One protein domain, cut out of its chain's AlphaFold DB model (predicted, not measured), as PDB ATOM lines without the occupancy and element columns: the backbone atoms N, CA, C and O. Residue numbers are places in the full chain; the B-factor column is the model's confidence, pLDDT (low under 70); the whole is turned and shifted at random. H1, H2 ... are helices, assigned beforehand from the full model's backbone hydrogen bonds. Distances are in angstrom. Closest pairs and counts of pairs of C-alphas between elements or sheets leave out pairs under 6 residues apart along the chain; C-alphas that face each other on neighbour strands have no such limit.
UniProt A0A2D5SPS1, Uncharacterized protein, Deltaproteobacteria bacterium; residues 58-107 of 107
ATOM      1  N   GLN A  58      22.548  52.207 102.170       73.56
ATOM      2  CA  GLN A  58      21.476  52.574 103.108       73.56
ATOM      3  C   GLN A  58      20.133  51.908 102.736       73.56
ATOM      4  O   GLN A  58      19.275  51.703 103.593       73.56
ATOM      5  N   PHE A  59      19.971  51.530 101.463       77.12
ATOM      6  CA  PHE A  59      18.776  50.894 100.916       77.12
ATOM      7  C   PHE A  59      19.143  49.649 100.100       77.12
ATOM      8  O   PHE A  59      19.026  49.679  98.873       77.12
ATOM      9  N   PRO A  60      19.549  48.533 100.724       79.31
ATOM     10  CA  PRO A  60      19.865  47.325  99.969       79.31
ATOM     11  C   PRO A  60      18.606  46.819  99.253       79.31
ATOM     12  O   PRO A  60      17.535  46.725  99.873       79.31
ATOM     13  N   MET A  61      18.699  46.545  97.948       83.19
ATOM     14  CA  MET A  61      17.588  45.978  97.185       83.19
ATOM     15  C   MET A  61      17.578  44.452  97.357       83.19
ATOM     16  O   MET A  61      18.552  43.782  97.007       83.19
ATOM     17  N   PRO A  62      16.508  43.857  97.916       86.88
ATOM     18  CA  PRO A  62      16.427  42.408  98.027       86.88
ATOM     19  C   PRO A  62      16.302  41.763  96.641       86.88
ATOM     20  O   PRO A  62      15.817  42.374  95.686       86.88
ATOM     21  N   THR A  63      16.679  40.487  96.537       92.81
ATOM     22  CA  THR A  63      16.407  39.721  95.313       92.81
ATOM     23  C   THR A  63      14.899  39.582  95.083       92.81
ATOM     24  O   THR A  63      14.116  39.389  96.015       92.81
ATOM     25  N   CYS A  64      14.484  39.635  93.821       94.31
ATOM     26  CA  CYS A  64      13.112  39.406  93.397       94.31
ATOM     27  C   CYS A  64      12.929  37.925  93.051       94.31
ATOM     28  O   CYS A  64      13.274  37.494  91.956       94.31
ATOM     29  N   ASN A  65      12.402  37.125  93.982       94.12
ATOM     30  CA  ASN A  65      12.217  35.675  93.791       94.12
ATOM     31  C   ASN A  65      13.528  34.943  93.414       94.12
ATOM     32  O   ASN A  65      13.541  34.063  92.557       94.12
ATOM     33  N   GLY A  66      14.649  35.327  94.034       93.56
ATOM     34  CA  GLY A  66      15.970  34.758  93.738       93.56
ATOM     35  C   GLY A  66      16.641  35.311  92.473       93.56
ATOM     36  O   GLY A  66      17.716  34.839  92.108       93.56
ATOM     37  N   PHE A  67      16.042  36.307  91.813       94.69
ATOM     38  CA  PHE A  67      16.643  37.061  90.713       94.69
ATOM     39  C   PHE A  67      17.093  38.449  91.189       94.69
ATOM     40  O   PHE A  67      16.325  39.172  91.826       94.69
ATOM     41  N   THR A  68      18.326  38.847  90.879       93.12
ATOM     42  CA  THR A  68      18.807  40.210  91.146       93.12
ATOM     43  C   THR A  68      18.216  41.151  90.105       93.12
ATOM     44  O   THR A  68      18.644  41.134  88.959       93.12
ATOM     45  N   LEU A  69      17.195  41.921  90.496       92.69
ATOM     46  CA  LEU A  69      16.499  42.859  89.606       92.69
ATOM     47  C   LEU A  69      17.193  44.227  89.525       92.69
ATOM     48  O   LEU A  69      17.045  44.934  88.534       92.69
ATOM     49  N   GLU A  70      17.936  44.590  90.569       87.88
ATOM     50  CA  GLU A  70      18.751  45.800  90.617       87.88
ATOM     51  C   GLU A  70      19.754  45.817  89.463       87.88
ATOM     52  O   GLU A  70      20.555  44.896  89.326       87.88
ATOM     53  N   GLU A  71      19.657  46.838  88.611       86.56
ATOM     54  CA  GLU A  71      20.516  47.027  87.433       86.56
ATOM     55  C   GLU A  71      20.577  45.822  86.470       86.56
ATOM     56  O   GLU A  71      21.503  45.706  85.664       86.56
ATOM     57  N   ALA A  72      19.574  44.934  86.500       93.12
ATOM     58  CA  ALA A  72      19.487  43.825  85.558       93.12
ATOM     59  C   ALA A  72      19.351  44.349  84.123       93.12
ATOM     60  O   ALA A  72      18.508  45.204  83.827       93.12
ATOM     61  N   THR A  73      20.151  43.811  83.201       96.12
ATOM     62  CA  THR A  73      20.046  44.191  81.790       96.12
ATOM     63  C   THR A  73      18.739  43.679  81.187       96.12
ATOM     64  O   THR A  73      18.128  42.721  81.668       96.12
ATOM     65  N   ILE A  74      18.311  44.299  80.084       96.62
ATOM     66  CA  ILE A  74      17.121  43.853  79.346       96.62
ATOM     67  C   ILE A  74      17.270  42.386  78.929       96.62
ATOM     68  O   ILE A  74      16.330  41.617  79.112       96.62
ATOM     69  N   ASP A  75      18.453  41.984  78.463       98.38
ATOM     70  CA  ASP A  75      18.725  40.604  78.049       98.38
ATOM     71  C   ASP A  75      18.578  39.618  79.220       98.38
ATOM     72  O   ASP A  75      17.910  38.594  79.085       98.38
ATOM     73  N   GLN A  76      19.114  39.952  80.401       97.50
ATOM     74  CA  GLN A  76      18.983  39.123  81.609       97.50
ATOM     75  C   GLN A  76      17.522  38.975  82.047       97.50
ATOM     76  O   GLN A  76      17.082  37.883  82.416       97.50
ATOM     77  N   MET A  77      16.753  40.067  82.001       97.50
ATOM     78  CA  MET A  77      15.328  40.035  82.330       97.50
ATOM     79  C   MET A  77      14.531  39.215  81.313       97.50
ATOM     80  O   MET A  77      13.684  38.412  81.706       97.50
ATOM     81  N   GLN A  78      14.798  39.386  80.015       97.88
ATOM     82  CA  GLN A  78      14.138  38.630  78.949       97.88
ATOM     83  C   GLN A  78      14.437  37.134  79.050       97.88
ATOM     84  O   GLN A  78      13.517  36.321  78.936       97.88
ATOM     85  N   GLU A  79      15.686  36.764  79.333       98.31
ATOM     86  CA  GLU A  79      16.064  35.375  79.572       98.31
ATOM     87  C   GLU A  79      15.295  34.795  80.770       98.31
ATOM     88  O   GLU A  79      14.637  33.760  80.634       98.31
ATOM     89  N   ALA A  80      15.284  35.488  81.914       97.94
ATOM     90  CA  ALA A  80      14.578  35.035  83.112       97.94
ATOM     91  C   ALA A  80      13.058  34.892  82.899       97.94
ATOM     92  O   ALA A  80      12.460  33.929  83.392       97.94
ATOM     93  N   LEU A  81      12.450  35.813  82.143       98.00
ATOM     94  CA  LEU A  81      11.041  35.752  81.741       98.00
ATOM     95  C   LEU A  81      10.773  34.553  80.822       98.00
ATOM     96  O   LEU A  81       9.819  33.810  81.049       98.00
ATOM     97  N   SER A  82      11.627  34.322  79.821       98.19
ATOM     98  CA  SER A  82      11.482  33.197  78.883       98.19
ATOM     99  C   SER A  82      11.625  31.830  79.562       98.19
ATOM    100  O   SER A  82      10.954  30.874  79.180       98.19
ATOM    101  N   GLN A  83      12.456  31.750  80.607       97.56
ATOM    102  CA  GLN A  83      12.671  30.549  81.416       97.56
ATOM    103  C   GLN A  83      11.605  30.366  82.511       97.56
ATOM    104  O   GLN A  83      11.637  29.368  83.229       97.56
ATOM    105  N   GLY A  84      10.693  31.330  82.695       96.50
ATOM    106  CA  GLY A  84       9.697  31.315  83.772       96.50
ATOM    107  C   GLY A  84      10.288  31.447  85.182       96.50
ATOM    108  O   GLY A  84       9.580  31.241  86.166       96.50
ATOM    109  N   ARG A  85      11.575  31.797  85.299       96.12
ATOM    110  CA  ARG A  85      12.249  32.073  86.582       96.12
ATOM    111  C   ARG A  85      11.790  33.390  87.200       96.12
ATOM    112  O   ARG A  85      11.944  33.595  88.399       96.12
ATOM    113  N   LEU A  86      11.251  34.270  86.367       97.31
ATOM    114  CA  LEU A  86      10.672  35.543  86.741       97.31
ATOM    115  C   LEU A  86       9.388  35.738  85.931       97.31
ATOM    116  O   LEU A  86       9.312  35.333  84.774       97.31
ATOM    117  N   THR A  87       8.375  36.362  86.523       97.94
ATOM    118  CA  THR A  87       7.120  36.717  85.847       97.94
ATOM    119  C   THR A  87       6.885  38.217  85.928       97.94
ATOM    120  O   THR A  87       7.328  38.877  86.868       97.94
ATOM    121  N   SER A  88       6.123  38.770  84.985       97.44
ATOM    122  CA  SER A  88       5.760  40.193  85.010       97.44
ATOM    123  C   SER A  88       5.034  40.592  86.301       97.44
ATOM    124  O   SER A  88       5.270  41.675  86.826       97.44
ATOM    125  N   VAL A  89       4.205  39.701  86.859       97.94
ATOM    126  CA  VAL A  89       3.525  39.931  88.145       97.94
ATOM    127  C   VAL A  89       4.535  40.016  89.291       97.94
ATOM    128  O   VAL A  89       4.460  40.937  90.100       97.94
ATOM    129  N   GLN A  90       5.508  39.101  89.343       97.50
ATOM    130  CA  GLN A  90       6.573  39.144  90.349       97.50
ATOM    131  C   GLN A  90       7.394  40.431  90.248       97.50
ATOM    132  O   GLN A  90       7.638  41.054  91.276       97.50
ATOM    133  N   ILE A  91       7.755  40.867  89.036       96.31
ATOM    134  CA  ILE A  91       8.500  42.120  88.818       96.31
ATOM    135  C   ILE A  91       7.747  43.309  89.422       96.31
ATOM    136  O   ILE A  91       8.313  44.061  90.214       96.31
ATOM    137  N   VAL A  92       6.460  43.459  89.090       97.12
ATOM    138  CA  VAL A  92       5.633  44.561  89.606       97.12
ATOM    139  C   VAL A  92       5.559  44.523  91.132       97.12
ATOM    140  O   VAL A  92       5.758  45.548  91.783       97.12
ATOM    141  N   MET A  93       5.337  43.346  91.720       97.56
ATOM    142  CA  MET A  93       5.275  43.202  93.176       97.56
ATOM    143  C   MET A  93       6.602  43.549  93.860       97.56
ATOM    144  O   MET A  93       6.589  44.214  94.895       97.56
ATOM    145  N   CYS A  94       7.738  43.163  93.276       95.50
ATOM    146  CA  CYS A  94       9.060  43.510  93.800       95.50
ATOM    147  C   CYS A  94       9.307  45.028  93.776       95.50
ATOM    148  O   CYS A  94       9.840  45.576  94.741       95.50
ATOM    149  N   TYR A  95       8.863  45.735  92.731       93.44
ATOM    150  CA  TYR A  95       8.954  47.198  92.696       93.44
ATOM    151  C   TYR A  95       8.032  47.880  93.711       93.44
ATOM    152  O   TYR A  95       8.450  48.846  94.345       93.44
ATOM    153  N   ILE A  96       6.817  47.369  93.926       95.12
ATOM    154  CA  ILE A  96       5.920  47.892  94.972       95.12
ATOM    155  C   ILE A  96       6.558  47.739  96.359       95.12
ATOM    156  O   ILE A  96       6.567  48.688  97.142       95.12
ATOM    157  N   GLN A  97       7.146  46.577  96.652       92.00
ATOM    158  CA  GLN A  97       7.865  46.351  97.910       92.00
ATOM    159  C   GLN A  97       9.042  47.316  98.078       92.00
ATOM    160  O   GLN A  97       9.253  47.842  99.171       92.00
ATOM    161  N   ARG A  98       9.781  47.584  96.994       89.94
ATOM    162  CA  ARG A  98      10.876  48.558  97.003       89.94
ATOM    163  C   ARG A  98      10.377  49.973  97.290       89.94
ATOM    164  O   ARG A  98      10.996  50.653  98.098       89.94
ATOM    165  N   ILE A  99       9.256  50.384  96.695       90.44
ATOM    166  CA  ILE A  99       8.631  51.682  96.983       90.44
ATOM    167  C   ILE A  99       8.328  51.787  98.476       90.44
ATOM    168  O   ILE A  99       8.782  52.730  99.109       90.44
ATOM    169  N   TRP A 100       7.646  50.799  99.062       90.62
ATOM    170  CA  TRP A 100       7.323  50.812 100.495       90.62
ATOM    171  C   TRP A 100       8.555  50.835 101.401       90.62
ATOM    172  O   TRP A 100       8.517  51.459 102.455       90.62
ATOM    173  N   GLN A 101       9.654  50.194 100.995       85.81
ATOM    174  CA  GLN A 101      10.914  50.235 101.742       85.81
ATOM    175  C   GLN A 101      11.496  51.657 101.812       85.81
ATOM    176  O   GLN A 101      12.104  52.019 102.819       85.81
ATOM    177  N   THR A 102      11.340  52.447 100.748       85.25
ATOM    178  CA  THR A 102      11.936  53.787 100.631       85.25
ATOM    179  C   THR A 102      10.963  54.930 100.933       85.25
ATOM    180  O   THR A 102      11.415  56.038 101.195       85.25
ATOM    181  N   ASP A 103       9.651  54.681 100.912       87.12
ATOM    182  CA  ASP A 103       8.588  55.694 101.061       87.12
ATOM    183  C   ASP A 103       8.692  56.474 102.384       87.12
ATOM    184  O   ASP A 103       8.475  57.680 102.425       87.12
ATOM    185  N   GLU A 104       9.119  55.814 103.461       79.69
ATOM    186  CA  GLU A 104       9.291  56.450 104.776       79.69
ATOM    187  C   GLU A 104      10.448  57.464 104.827       79.69
ATOM    188  O   GLU A 104      10.517  58.264 105.753       79.69
ATOM    189  N   TYR A 105      11.351  57.463 103.842       76.25
ATOM    190  CA  TYR A 105      12.480  58.401 103.783       76.25
ATOM    191  C   TYR A 105      12.159  59.680 102.998       76.25
ATOM    192  O   TYR A 105      12.981  60.594 102.963       76.25
ATOM    193  N   ILE A 106      10.993  59.736 102.348       74.75
ATOM    194  CA  ILE A 106      10.550  60.861 101.510       74.75
ATOM    195  C   ILE A 106       9.284  61.554 102.048       74.75
ATOM    196  O   ILE A 106       8.744  62.425 101.362       74.75
ATOM    197  N   ARG A 107       8.809  61.178 103.243       66.75
ATOM    198  CA  ARG A 107       7.701  61.831 103.964       66.75
ATOM    199  C   ARG A 107       8.209  62.833 104.991       66.75
ATOM    200  O   ARG A 107       7.561  63.898 105.098       66.75
TER     201      ARG A 107
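What this domain is: This is residues 58 to 107 of the 107 residues of an uncharacterized protein of Deltaproteobacteria bacterium (UniProt A0A2D5SPS1). Picture an open hook: the long helix H2 runs along the longest axis, the short helix H1 makes a corner with it at its first end, and the unnamed residues 58 to 73 lead from the far end of the hook back to H1 along the other side. The printed part has 50 residues with two named helices, H1 then H2 along the chain, and no named strand. The class is all helix, with 25 of the 50 residues in helices. The whole is only just loose, close to compact, with a radius of gyration of the C-alphas of 11.9 A, and it spans 38 by 19 by 16 A.

Where its parts are: Find C-alpha 88 at (5.760, 40.193, 85.010); from there H2, residues 88 to 103, runs 22.5 A to C-alpha 103 at (8.588, 55.694, 101.061). Go back along the chain to C-alpha 74 at (17.121, 43.853, 79.346), where H1, residues 74 to 82, begins; it is 12.1 A long.

How they stand to each other: Look at Leu 81 and Ser 88: their C-alphas, 7.6 A apart, are the closest of H1 and H2, which are close but not clearly touching. The two helices run opposite ways at a steep tilt of 53 degrees. Their centres are 18.1 A apart. In both H1 and H2, every O i to N i+4 pair is within hydrogen-bond range.

The domain as a whole: The outline is only just a rod, and its farthest C-alphas, those of Gln 83 and Arg 107, are 38.9 A apart. The link from H1 to H2, five residues, is tight. The printed part has no cut and ends at Arg 107, the chain's last residue. Residue 107 is under 70 in pLDDT; the mean of the printed part is 91.4.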